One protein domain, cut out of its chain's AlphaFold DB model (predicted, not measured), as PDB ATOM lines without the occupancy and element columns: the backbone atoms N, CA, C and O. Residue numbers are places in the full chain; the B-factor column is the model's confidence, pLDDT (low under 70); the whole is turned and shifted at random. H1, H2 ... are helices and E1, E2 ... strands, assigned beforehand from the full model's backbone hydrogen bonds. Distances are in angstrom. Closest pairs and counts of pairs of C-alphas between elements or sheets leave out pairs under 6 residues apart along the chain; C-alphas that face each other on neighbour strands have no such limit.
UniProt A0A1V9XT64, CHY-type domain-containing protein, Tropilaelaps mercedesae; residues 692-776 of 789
ATOM      1  N   GLN A 692     -48.262  39.993 -29.751       83.75
ATOM      2  CA  GLN A 692     -47.364  39.372 -30.735       83.75
ATOM      3  C   GLN A 692     -45.894  39.685 -30.438       83.75
ATOM      4  O   GLN A 692     -45.448  40.821 -30.606       83.75
ATOM      5  N   ALA A 693     -45.121  38.664 -30.056       82.94
ATOM      6  CA  ALA A 693     -43.695  38.805 -29.769       82.94
ATOM      7  C   ALA A 693     -42.917  39.393 -30.966       82.94
ATOM      8  O   ALA A 693     -43.028  38.921 -32.102       82.94
ATOM      9  N   GLY A 694     -42.122  40.425 -30.686       85.44
ATOM     10  CA  GLY A 694     -41.425  41.275 -31.652       85.44
ATOM     11  C   GLY A 694     -42.055  42.663 -31.832       85.44
ATOM     12  O   GLY A 694     -41.358  43.582 -32.253       85.44
ATOM     13  N   LYS A 695     -43.335  42.854 -31.482       86.88
ATOM     14  CA  LYS A 695     -44.046  44.143 -31.590       86.88
ATOM     15  C   LYS A 695     -44.194  44.842 -30.232       86.88
ATOM     16  O   LYS A 695     -44.208  44.163 -29.208       86.88
ATOM     17  N   PRO A 696     -44.335  46.177 -30.180       90.12
ATOM     18  CA  PRO A 696     -44.705  46.862 -28.946       90.12
ATOM     19  C   PRO A 696     -46.132  46.497 -28.509       90.12
ATOM     20  O   PRO A 696     -47.011  46.274 -29.341       90.12
ATOM     21  N   LEU A 697     -46.373  46.484 -27.198       90.88
ATOM     22  CA  LEU A 697     -47.723  46.378 -26.635       90.88
ATOM     23  C   LEU A 697     -48.504  47.692 -26.848       90.88
ATOM     24  O   LEU A 697     -47.885  48.754 -27.005       90.88
ATOM     25  N   PRO A 698     -49.850  47.669 -26.770       87.19
ATOM     26  CA  PRO A 698     -50.662  48.883 -26.705       87.19
ATOM     27  C   PRO A 698     -50.120  49.867 -25.660       87.19
ATOM     28  O   PRO A 698     -49.761  49.475 -24.548       87.19
ATOM     29  N   ASN A 699     -49.995  51.142 -26.041       88.69
ATOM     30  CA  ASN A 699     -49.375  52.208 -25.240       88.69
ATOM     31  C   ASN A 699     -47.984  51.862 -24.664       88.69
ATOM     32  O   ASN A 699     -47.607  52.381 -23.618       88.69
ATOM     33  N   LYS A 700     -47.209  50.982 -25.320       90.44
ATOM     34  CA  LYS A 700     -45.923  50.453 -24.821       90.44
ATOM     35  C   LYS A 700     -46.032  49.816 -23.427       90.44
ATOM     36  O   LYS A 700     -45.101  49.895 -22.633       90.44
ATOM     37  N   GLY A 701     -47.175  49.203 -23.120       89.69
ATOM     38  CA  GLY A 701     -47.458  48.569 -21.830       89.69
ATOM     39  C   GLY A 701     -48.056  49.497 -20.762       89.69
ATOM     40  O   GLY A 701     -48.513  49.002 -19.736       89.69
ATOM     41  N   ILE A 702     -48.101  50.813 -20.995       93.19
ATOM     42  CA  ILE A 702     -48.493  51.808 -19.986       93.19
ATOM     43  C   ILE A 702     -49.995  51.739 -19.659       93.19
ATOM     44  O   ILE A 702     -50.845  51.688 -20.552       93.19
ATOM     45  N   CYS A 703     -50.321  51.831 -18.367       92.62
ATOM     46  CA  CYS A 703     -51.678  51.953 -17.824       92.62
ATOM     47  C   CYS A 703     -51.927  53.311 -17.142       92.62
ATOM     48  O   CYS A 703     -51.029  54.147 -17.029       92.62
ATOM     49  N   LYS A 704     -53.166  53.534 -16.682       93.44
ATOM     50  CA  LYS A 704     -53.553  54.745 -15.935       93.44
ATOM     51  C   LYS A 704     -52.806  54.852 -14.601       93.44
ATOM     52  O   LYS A 704     -52.326  55.933 -14.268       93.44
ATOM     53  N   HIS A 705     -52.710  53.724 -13.897       93.44
ATOM     54  CA  HIS A 705     -52.137  53.562 -12.560       93.44
ATOM     55  C   HIS A 705     -50.622  53.813 -12.575       93.44
ATOM     56  O   HIS A 705     -50.129  54.735 -11.929       93.44
ATOM     57  N   TYR A 706     -49.879  53.089 -13.423       91.62
ATOM     58  CA  TYR A 706     -48.413  53.145 -13.470       91.62
ATOM     59  C   TYR A 706     -47.890  53.740 -14.780       91.62
ATOM     60  O   TYR A 706     -47.352  53.046 -15.641       91.62
ATOM     61  N   LYS A 707     -47.951  55.073 -14.892       90.25
ATOM     62  CA  LYS A 707     -47.453  55.850 -16.051       90.25
ATOM     63  C   LYS A 707     -45.957  55.654 -16.378       90.25
ATOM     64  O   LYS A 707     -45.519  56.034 -17.458       90.25
ATOM     65  N   LYS A 708     -45.173  55.088 -15.448       88.44
ATOM     66  CA  LYS A 708     -43.739  54.751 -15.600       88.44
ATOM     67  C   LYS A 708     -43.471  53.234 -15.704       88.44
ATOM     68  O   LYS A 708     -42.313  52.821 -15.660       88.44
ATOM     69  N   SER A 709     -44.518  52.413 -15.818       91.56
ATOM     70  CA  SER A 709     -44.421  50.990 -16.155       91.56
ATOM     71  C   SER A 709     -44.580  50.823 -17.664       91.56
ATOM     72  O   SER A 709     -45.603  51.204 -18.227       91.56
ATOM     73  N   PHE A 710     -43.584  50.225 -18.312       93.62
ATOM     74  CA  PHE A 710     -43.638  49.825 -19.719       93.62
ATOM     75  C   PHE A 710     -43.790  48.301 -19.848       93.62
ATOM     76  O   PHE A 710     -43.335  47.711 -20.823       93.62
ATOM     77  N   ARG A 711     -44.356  47.630 -18.835       93.62
ATOM     78  CA  ARG A 711     -44.559  46.172 -18.783       93.62
ATOM     79  C   ARG A 711     -46.019  45.829 -18.532       93.62
ATOM     80  O   ARG A 711     -46.711  46.558 -17.831       93.62
ATOM     81  N   TRP A 712     -46.442  44.689 -19.066       94.62
ATOM     82  CA  TRP A 712     -47.569  43.930 -18.524       94.62
ATOM     83  C   TRP A 712     -47.022  42.764 -17.692       94.62
ATOM     84  O   TRP A 712     -45.871  42.362 -17.855       94.62
ATOM     85  N   PHE A 713     -47.842  42.212 -16.816       94.25
ATOM     86  CA  PHE A 713     -47.576  41.018 -16.028       94.25
ATOM     87  C   PHE A 713     -48.461  39.873 -16.515       94.25
ATOM     88  O   PHE A 713     -49.580  40.127 -16.967       94.25
ATOM     89  N   ARG A 714     -47.978  38.628 -16.415       93.00
ATOM     90  CA  ARG A 714     -48.837  37.442 -16.548       93.00
ATOM     91  C   ARG A 714     -49.092  36.876 -15.157       93.00
ATOM     92  O   ARG A 714     -48.149  36.479 -14.475       93.00
ATOM     93  N   PHE A 715     -50.357  36.868 -14.761       92.31
ATOM     94  CA  PHE A 715     -50.791  36.500 -13.416       92.31
ATOM     95  C   PHE A 715     -50.960  34.976 -13.299       92.31
ATOM     96  O   PHE A 715     -51.507  34.380 -14.231       92.31
ATOM     97  N   PRO A 716     -50.491  34.327 -12.214       89.62
ATOM     98  CA  PRO A 716     -50.621  32.880 -12.051       89.62
ATOM     99  C   PRO A 716     -52.089  32.445 -11.910       89.62
ATOM    100  O   PRO A 716     -52.531  31.629 -12.718       89.62
ATOM    101  N   CYS A 717     -52.857  33.067 -11.007       88.69
ATOM    102  CA  CYS A 717     -54.288  32.825 -10.767       88.69
ATOM    103  C   CYS A 717     -55.146  32.618 -12.032       88.69
ATOM    104  O   CYS A 717     -55.898  31.647 -12.136       88.69
ATOM    105  N   CYS A 718     -55.039  33.515 -13.019       86.94
ATOM    106  CA  CYS A 718     -55.859  33.479 -14.233       86.94
ATOM    107  C   CYS A 718     -55.097  33.134 -15.520       86.94
ATOM    108  O   CYS A 718     -55.735  32.884 -16.542       86.94
ATOM    109  N   GLY A 719     -53.762  33.134 -15.512       87.19
ATOM    110  CA  GLY A 719     -52.916  32.954 -16.697       87.19
ATOM    111  C   GLY A 719     -52.948  34.114 -17.708       87.19
ATOM    112  O   GLY A 719     -52.235  34.048 -18.712       87.19
ATOM    113  N   LYS A 720     -53.749  35.164 -17.474       89.88
ATOM    114  CA  LYS A 720     -53.968  36.307 -18.384       89.88
ATOM    115  C   LYS A 720     -52.903  37.399 -18.214       89.88
ATOM    116  O   LYS A 720     -52.186  37.439 -17.212       89.88
ATOM    117  N   ALA A 721     -52.819  38.305 -19.193       92.69
ATOM    118  CA  ALA A 721     -51.863  39.413 -19.209       92.69
ATOM    119  C   ALA A 721     -52.511  40.798 -18.982       92.69
ATOM    120  O   ALA A 721     -53.327  41.251 -19.796       92.69
ATOM    121  N   TYR A 722     -52.086  41.504 -17.925       93.06
ATOM    122  CA  TYR A 722     -52.575  42.837 -17.529       93.06
ATOM    123  C   TYR A 722     -51.435  43.800 -17.176       93.06
ATOM    124  O   TYR A 722     -50.343  43.382 -16.814       93.06
ATOM    125  N   ALA A 723     -51.667  45.110 -17.287       93.38
ATOM    126  CA  ALA A 723     -50.617  46.126 -17.134       93.38
ATOM    127  C   ALA A 723     -50.111  46.337 -15.693       93.38
ATOM    128  O   ALA A 723     -49.007  46.839 -15.490       93.38
ATOM    129  N   CYS A 724     -50.942  45.996 -14.712       93.62
ATOM    130  CA  CYS A 724     -50.674  46.035 -13.280       93.62
ATOM    131  C   CYS A 724     -51.783  45.282 -12.538       93.62
ATOM    132  O   CYS A 724     -52.788  44.901 -13.146       93.62
ATOM    133  N   ASP A 725     -51.589  45.113 -11.239       94.50
ATOM    134  CA  ASP A 725     -52.466  44.365 -10.340       94.50
ATOM    135  C   ASP A 725     -53.831  45.074 -10.201       94.50
ATOM    136  O   ASP A 725     -54.880  44.438 -10.282       94.50
ATOM    137  N   ASP A 726     -53.847  46.412 -10.168       94.44
ATOM    138  CA  ASP A 726     -55.085  47.205 -10.231       94.44
ATOM    139  C   ASP A 726     -55.841  46.983 -11.553       94.44
ATOM    140  O   ASP A 726     -57.049  46.758 -11.567       94.44
ATOM    141  N   CYS A 727     -55.129  46.978 -12.689       92.69
ATOM    142  CA  CYS A 727     -55.718  46.688 -14.001       92.69
ATOM    143  C   CYS A 727     -56.245  45.249 -14.120       92.69
ATOM    144  O   CYS A 727     -57.088  45.008 -14.986       92.69
ATOM    145  N   HIS A 728     -55.733  44.303 -13.327       92.81
ATOM    146  CA  HIS A 728     -56.288  42.955 -13.205       92.81
ATOM    147  C   HIS A 728     -57.610  43.019 -12.431       92.81
ATOM    148  O   HIS A 728     -58.644  42.637 -12.970       92.81
ATOM    149  N   ASN A 729     -57.603  43.602 -11.230       92.50
ATOM    150  CA  ASN A 729     -58.769  43.678 -10.340       92.50
ATOM    151  C   ASN A 729     -59.916  44.560 -10.898       92.50
ATOM    152  O   ASN A 729     -61.079  44.340 -10.586       92.50
ATOM    153  N   GLU A 730     -59.626  45.528 -11.778       91.00
ATOM    154  CA  GLU A 730     -60.636  46.279 -12.555       91.00
ATOM    155  C   GLU A 730     -61.301  45.455 -13.686       91.00
ATOM    156  O   GLU A 730     -62.282  45.898 -14.298       91.00
ATOM    157  N   GLN A 731     -60.739  44.297 -14.050       85.50
ATOM    158  CA  GLN A 731     -61.189  43.478 -15.184       85.50
ATOM    159  C   GLN A 731     -61.701  42.094 -14.776       85.50
ATOM    160  O   GLN A 731     -62.675  41.654 -15.392       85.50
ATOM    161  N   GLU A 732     -61.100  41.473 -13.763       86.88
ATOM    162  CA  GLU A 732     -61.512  40.220 -13.127       86.88
ATOM    163  C   GLU A 732     -62.276  40.531 -11.828       86.88
ATOM    164  O   GLU A 732     -61.695  41.044 -10.875       86.88
ATOM    165  N   SER A 733     -63.571  40.217 -11.774       81.19
ATOM    166  CA  SER A 733     -64.386  40.318 -10.550       81.19
ATOM    167  C   SER A 733     -64.192  39.142  -9.591       81.19
ATOM    168  O   SER A 733     -64.479  39.250  -8.403       81.19
ATOM    169  N   ASP A 734     -63.747  38.007 -10.126       83.69
ATOM    170  CA  ASP A 734     -63.990  36.695  -9.520       83.69
ATOM    171  C   ASP A 734     -62.886  36.287  -8.528       83.69
ATOM    172  O   ASP A 734     -63.038  35.322  -7.784       83.69
ATOM    173  N   HIS A 735     -61.752  36.993  -8.556       88.69
ATOM    174  CA  HIS A 735     -60.577  36.757  -7.718       88.69
ATOM    175  C   HIS A 735     -59.635  37.970  -7.744       88.69
ATOM    176  O   HIS A 735     -59.596  38.732  -8.713       88.69
ATOM    177  N   THR A 736     -58.835  38.130  -6.692       90.44
ATOM    178  CA  THR A 736     -57.789  39.157  -6.604       90.44
ATOM    179  C   THR A 736     -56.502  38.732  -7.316       90.44
ATOM    180  O   THR A 736     -56.223  37.548  -7.501       90.44
ATOM    181  N   ALA A 737     -55.698  39.715  -7.723       89.56
ATOM    182  CA  ALA A 737     -54.392  39.504  -8.335       89.56
ATOM    183  C   ALA A 737     -53.386  38.818  -7.387       89.56
ATOM    184  O   ALA A 737     -53.001  39.378  -6.360       89.56
ATOM    185  N   GLU A 738     -52.895  37.640  -7.775       92.00
ATOM    186  CA  GLU A 738     -51.719  37.002  -7.170       92.00
ATOM    187  C   GLU A 738     -50.405  37.602  -7.705       92.00
ATOM    188  O   GLU A 738     -50.335  38.059  -8.847       92.00
ATOM    189  N   PHE A 739     -49.321  37.546  -6.923       89.25
ATOM    190  CA  PHE A 739     -48.023  38.094  -7.338       89.25
ATOM    191  C   PHE A 739     -47.486  37.449  -8.628       89.25
ATOM    192  O   PHE A 739     -47.187  36.255  -8.693       89.25
ATOM    193  N   ALA A 740     -47.312  38.266  -9.666       88.75
ATOM    194  CA  ALA A 740     -46.917  37.796 -10.985       88.75
ATOM    195  C   ALA A 740     -45.425  37.430 -11.084       88.75
ATOM    196  O   ALA A 740     -44.545  38.291 -11.123       88.75
ATOM    197  N   SER A 741     -45.138  36.138 -11.256       89.12
ATOM    198  CA  SER A 741     -43.783  35.612 -11.489       89.12
ATOM    199  C   SER A 741     -43.201  35.951 -12.875       89.12
ATOM    200  O   SER A 741     -42.017  35.701 -13.135       89.12
ATOM    201  N   ARG A 742     -44.005  36.523 -13.788       91.44
ATOM    202  CA  ARG A 742     -43.630  36.805 -15.185       91.44
ATOM    203  C   ARG A 742     -44.062  38.195 -15.643       91.44
ATOM    204  O   ARG A 742     -45.119  38.693 -15.257       91.44
ATOM    205  N   MET A 743     -43.286  38.785 -16.552       93.19
ATOM    206  CA  MET A 743     -43.611  40.063 -17.193       93.19
ATOM    207  C   MET A 743     -43.404  40.037 -18.711       93.19
ATOM    208  O   MET A 743     -42.513  39.365 -19.231       93.19
ATOM    209  N   ILE A 744     -44.202  40.826 -19.423       93.88
ATOM    210  CA  ILE A 744     -44.173  41.013 -20.872       93.88
ATOM    211  C   ILE A 744     -43.656  42.425 -21.166       93.88
ATOM    212  O   ILE A 744     -44.207  43.418 -20.686       93.88
ATOM    213  N   CYS A 745     -42.585  42.525 -21.955       94.00
ATOM    214  CA  CYS A 745     -41.976  43.802 -22.323       94.00
ATOM    215  C   CYS A 745     -42.887  44.633 -23.238       94.00
ATOM    216  O   CYS A 745     -43.206  44.209 -24.344       94.00
ATOM    217  N   GLY A 746     -43.232  45.859 -22.851       93.50
ATOM    218  CA  GLY A 746     -44.076  46.746 -23.653       93.50
ATOM    219  C   GLY A 746     -43.441  47.267 -24.940       93.50
ATOM    220  O   GLY A 746     -44.165  47.720 -25.823       93.50
ATOM    221  N   PHE A 747     -42.119  47.164 -25.097       92.62
ATOM    222  CA  PHE A 747     -41.415  47.590 -26.312       92.62
ATOM    223  C   PHE A 747     -41.354  46.511 -27.405       92.62
ATOM    224  O   PHE A 747     -41.253  46.859 -28.577       92.62
ATOM    225  N   CYS A 748     -41.409  45.222 -27.046       91.56
ATOM    226  CA  CYS A 748     -41.219  44.110 -27.994       91.56
ATOM    227  C   CYS A 748     -42.061  42.851 -27.702       91.56
ATOM    228  O   CYS A 748     -41.797  41.797 -28.279       91.56
ATOM    229  N   ALA A 749     -43.006  42.917 -26.762       91.38
ATOM    230  CA  ALA A 749     -43.909  41.842 -26.343       91.38
ATOM    231  C   ALA A 749     -43.236  40.494 -25.999       91.38
ATOM    232  O   ALA A 749     -43.890  39.453 -26.016       91.38
ATOM    233  N   LYS A 750     -41.935  40.481 -25.661       90.81
ATOM    234  CA  LYS A 750     -41.274  39.275 -25.143       90.81
ATOM    235  C   LYS A 750     -41.695  39.064 -23.691       90.81
ATOM    236  O   LYS A 750     -41.498  39.946 -22.853       90.81
ATOM    237  N   GLU A 751     -42.256  37.894 -23.422       91.88
ATOM    238  CA  GLU A 751     -42.504  37.388 -22.074       91.88
ATOM    239  C   GLU A 751     -41.207  36.819 -21.480       91.88
ATOM    240  O   GLU A 751     -40.452  36.123 -22.162       91.88
ATOM    241  N   GLN A 752     -40.930  37.158 -20.222       90.88
ATOM    242  CA  GLN A 752     -39.708  36.804 -19.496       90.88
ATOM    243  C   GLN A 752     -39.994  36.706 -17.979       90.88
ATOM    244  O   GLN A 752     -41.052  37.164 -17.530       90.88
ATOM    245  N   PRO A 753     -39.089  36.127 -17.165       91.38
ATOM    246  CA  PRO A 753     -39.223  36.138 -15.707       91.38
ATOM    247  C   PRO A 753     -39.358  37.563 -15.150       91.38
ATOM    248  O   PRO A 753     -38.770  38.506 -15.691       91.38
ATOM    249  N   PHE A 754     -40.117  37.727 -14.066       91.19
ATOM    250  CA  PHE A 754     -40.232  39.012 -13.380       91.19
ATOM    251  C   PHE A 754     -38.852  39.515 -12.927       91.19
ATOM    252  O   PHE A 754     -38.054  38.785 -12.344       91.19
ATOM    253  N   SER A 755     -38.574  40.789 -13.189       88.62
ATOM    254  CA  SER A 755     -37.459  41.530 -12.594       88.62
ATOM    255  C   SER A 755     -37.751  43.029 -12.666       88.62
ATOM    256  O   SER A 755     -38.445  43.490 -13.574       88.62
ATOM    257  N   ASN A 756     -37.269  43.800 -11.689       83.88
ATOM    258  CA  ASN A 756     -37.485  45.249 -11.648       83.88
ATOM    259  C   ASN A 756     -36.359  46.024 -12.340       83.88
ATOM    260  O   ASN A 756     -36.637  46.982 -13.056       83.88
ATOM    261  N   ASP A 757     -35.113  45.586 -12.165       84.94
ATOM    262  CA  ASP A 757     -33.926  46.401 -12.469       84.94
ATOM    263  C   ASP A 757     -33.159  45.929 -13.711       84.94
ATOM    264  O   ASP A 757     -32.314  46.654 -14.242       84.94
ATOM    265  N   LYS A 758     -33.461  44.721 -14.201       88.56
ATOM    266  CA  LYS A 758     -32.858  44.155 -15.414       88.56
ATOM    267  C   LYS A 758     -33.588  44.670 -16.668       88.56
ATOM    268  O   LYS A 758     -34.818  44.768 -16.662       88.56
ATOM    269  N   PRO A 759     -32.865  45.005 -17.752       91.19
ATOM    270  CA  PRO A 759     -33.486  45.357 -19.026       91.19
ATOM    271  C   PRO A 759     -34.121  44.122 -19.687       91.19
ATOM    272  O   PRO A 759     -33.838  42.983 -19.315       91.19
ATOM    273  N   CYS A 760     -34.967  44.333 -20.697       92.88
ATOM    274  CA  CYS A 760     -35.586  43.227 -21.425       92.88
ATOM    275  C   CYS A 760     -34.551  42.360 -22.157       92.88
ATOM    276  O   CYS A 760     -33.783  42.873 -22.971       92.88
ATOM    277  N   LEU A 761     -34.636  41.039 -21.967       90.25
ATOM    278  CA  LEU A 761     -33.723  40.040 -22.541       90.25
ATOM    279  C   LEU A 761     -33.653  40.039 -24.083       90.25
ATOM    280  O   LEU A 761     -32.719  39.482 -24.645       90.25
ATOM    281  N   GLN A 762     -34.640  40.626 -24.770       90.06
ATOM    282  CA  GLN A 762     -34.757  40.598 -26.235       90.06
ATOM    283  C   GLN A 762     -34.429  41.934 -26.923       90.06
ATOM    284  O   GLN A 762     -34.133  41.941 -28.116       90.06
ATOM    285  N   CYS A 763     -34.534  43.063 -26.216       92.44
ATOM    286  CA  CYS A 763     -34.394  44.398 -26.815       92.44
ATOM    287  C   CYS A 763     -33.649  45.415 -25.939       92.44
ATOM    288  O   CYS A 763     -33.668  46.604 -26.252       92.44
ATOM    289  N   SER A 764     -33.062  44.978 -24.821       91.19
ATOM    290  CA  SER A 764     -32.231  45.758 -23.887       91.19
ATOM    291  C   SER A 764     -32.847  47.051 -23.322       91.19
ATOM    292  O   SER A 764     -32.180  47.808 -22.620       91.19
ATOM    293  N   ASN A 765     -34.136  47.305 -23.565       89.31
ATOM    294  CA  ASN A 765     -34.849  48.453 -23.016       89.31
ATOM    295  C   ASN A 765     -35.187  48.215 -21.537       89.31
ATOM    296  O   ASN A 765     -35.623  47.125 -21.157       89.31
ATOM    297  N   PHE A 766     -35.038  49.253 -20.713       89.94
ATOM    298  CA  PHE A 766     -35.519  49.236 -19.333       89.94
ATOM    299  C   PHE A 766     -37.038  49.384 -19.310       89.94
ATOM    300  O   PHE A 766     -37.605  50.284 -19.929       89.94
ATOM    301  N   ILE A 767     -37.686  48.447 -18.623       90.44
ATOM    302  CA  ILE A 767     -39.141  48.244 -18.663       90.44
ATOM    303  C   ILE A 767     -39.843  48.921 -17.473       90.44
ATOM    304  O   ILE A 767     -41.048  49.170 -17.487       90.44
ATOM    305  N   THR A 768     -39.061  49.260 -16.455       86.19
ATOM    306  CA  THR A 768     -39.380  50.151 -15.342       86.19
ATOM    307  C   THR A 768     -38.722  51.512 -15.593       86.19
ATOM    308  O   THR A 768     -37.620  51.605 -16.141       86.19
ATOM    309  N   GLY A 769     -39.385  52.601 -15.203       74.56
ATOM    310  CA  GLY A 769     -38.780  53.931 -15.250       74.56
ATOM    311  C   GLY A 769     -37.678  54.085 -14.198       74.56
ATOM    312  O   GLY A 769     -37.990  54.324 -13.031       74.56
ATOM    313  N   LYS A 770     -36.403  53.991 -14.605       68.00
ATOM    314  CA  LYS A 770     -35.251  54.260 -13.725       68.00
ATOM    315  C   LYS A 770     -35.380  55.625 -13.036       68.00
ATOM    316  O   LYS A 770     -35.653  56.631 -13.691       68.00
ATOM    317  N   ARG A 771     -35.074  55.675 -11.736       59.59
ATOM    318  CA  ARG A 771     -34.678  56.922 -11.064       59.59
ATOM    319  C   ARG A 771     -33.270  57.288 -11.537       59.59
ATOM    320  O   ARG A 771     -32.300  56.652 -11.140       59.59
ATOM    321  N   THR A 772     -33.164  58.288 -12.405       60.62
ATOM    322  CA  THR A 772     -31.899  58.961 -12.723       60.62
ATOM    323  C   THR A 772     -31.718  60.171 -11.815       60.62
ATOM    324  O   THR A 772     -32.695  60.825 -11.462       60.62
ATOM    325  N   THR A 773     -30.472  60.519 -11.498       59.88
ATOM    326  CA  THR A 773     -30.125  61.790 -10.835       59.88
ATOM    327  C   THR A 773     -30.387  63.008 -11.732       59.88
ATOM    328  O   THR A 773     -30.628  64.102 -11.237       59.88
ATOM    329  N   HIS A 774     -30.390  62.822 -13.057       57.12
ATOM    330  CA  HIS A 774     -30.811  63.833 -14.028       57.12
ATOM    331  C   HIS A 774     -32.339  63.882 -14.197       57.12
ATOM    332  O   HIS A 774     -32.991  62.840 -14.288       57.12
ATOM    333  N   TRP A 775     -32.887  65.097 -14.317       54.56
ATOM    334  CA  TRP A 775     -34.323  65.404 -14.193       54.56
ATOM    335  C   TRP A 775     -35.270  64.721 -15.201       54.56
ATOM    336  O   TRP A 775     -36.435  64.509 -14.877       54.56
ATOM    337  N   GLU A 776     -34.797  64.319 -16.385       56.38
ATOM    338  CA  GLU A 776     -35.623  63.641 -17.405       56.38
ATOM    339  C   GLU A 776     -34.957  62.372 -17.972       56.38
ATOM    340  O   GLU A 776     -34.841  62.192 -19.185       56.38
TER     341      GLU A 776
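What this domain is: This is residues 692 to 776 of the 789 residues of the protein "CHY-type domain-containing protein" of Tropilaelaps mercedesae (UniProt A0A1V9XT64). Expect little regular structure: mostly loops with a small antiparallel sheet, E1 E2 E3, grazed by short helices H1 and H2, and residues 771 to 776 sticking out. Of 85 printed residues, 20 are in named elements, ordered H1 E1 H2 E2 E3; the class is mixed. The whole is compact, radius of gyration of the C-alphas 12.8 A, spanning 42 by 27 by 21 A.

Where its parts are: Find C-alpha 698 at (-50.662, 48.883, -26.705), where H1, residues 698 to 701, begins. Then come E1, 711 to 714, 10.0 A long; H2, 725 to 729; E2, 742 to 745, 10.1 A; and E3, 751 to 753, ending at C-alpha (-39.223, 36.138, -15.707).

How they stand to each other: E1 and E2 are antiparallel; N 712 and O 744, 3.0 A apart, are within hydrogen-bond range. Hairpin E2 and E3 has N 743 and O 752 at 2.9 A. H1 and H2 are apart. H2's O i to N i+4 pair is within range; H1 is too short for one.

The domain as a whole: The farthest C-alphas, of Asp 734 and His 774, are 43.1 A apart. The printed part has no cut; H2 to E2 is a long link. Residues 770 to 776 have pLDDT under 70.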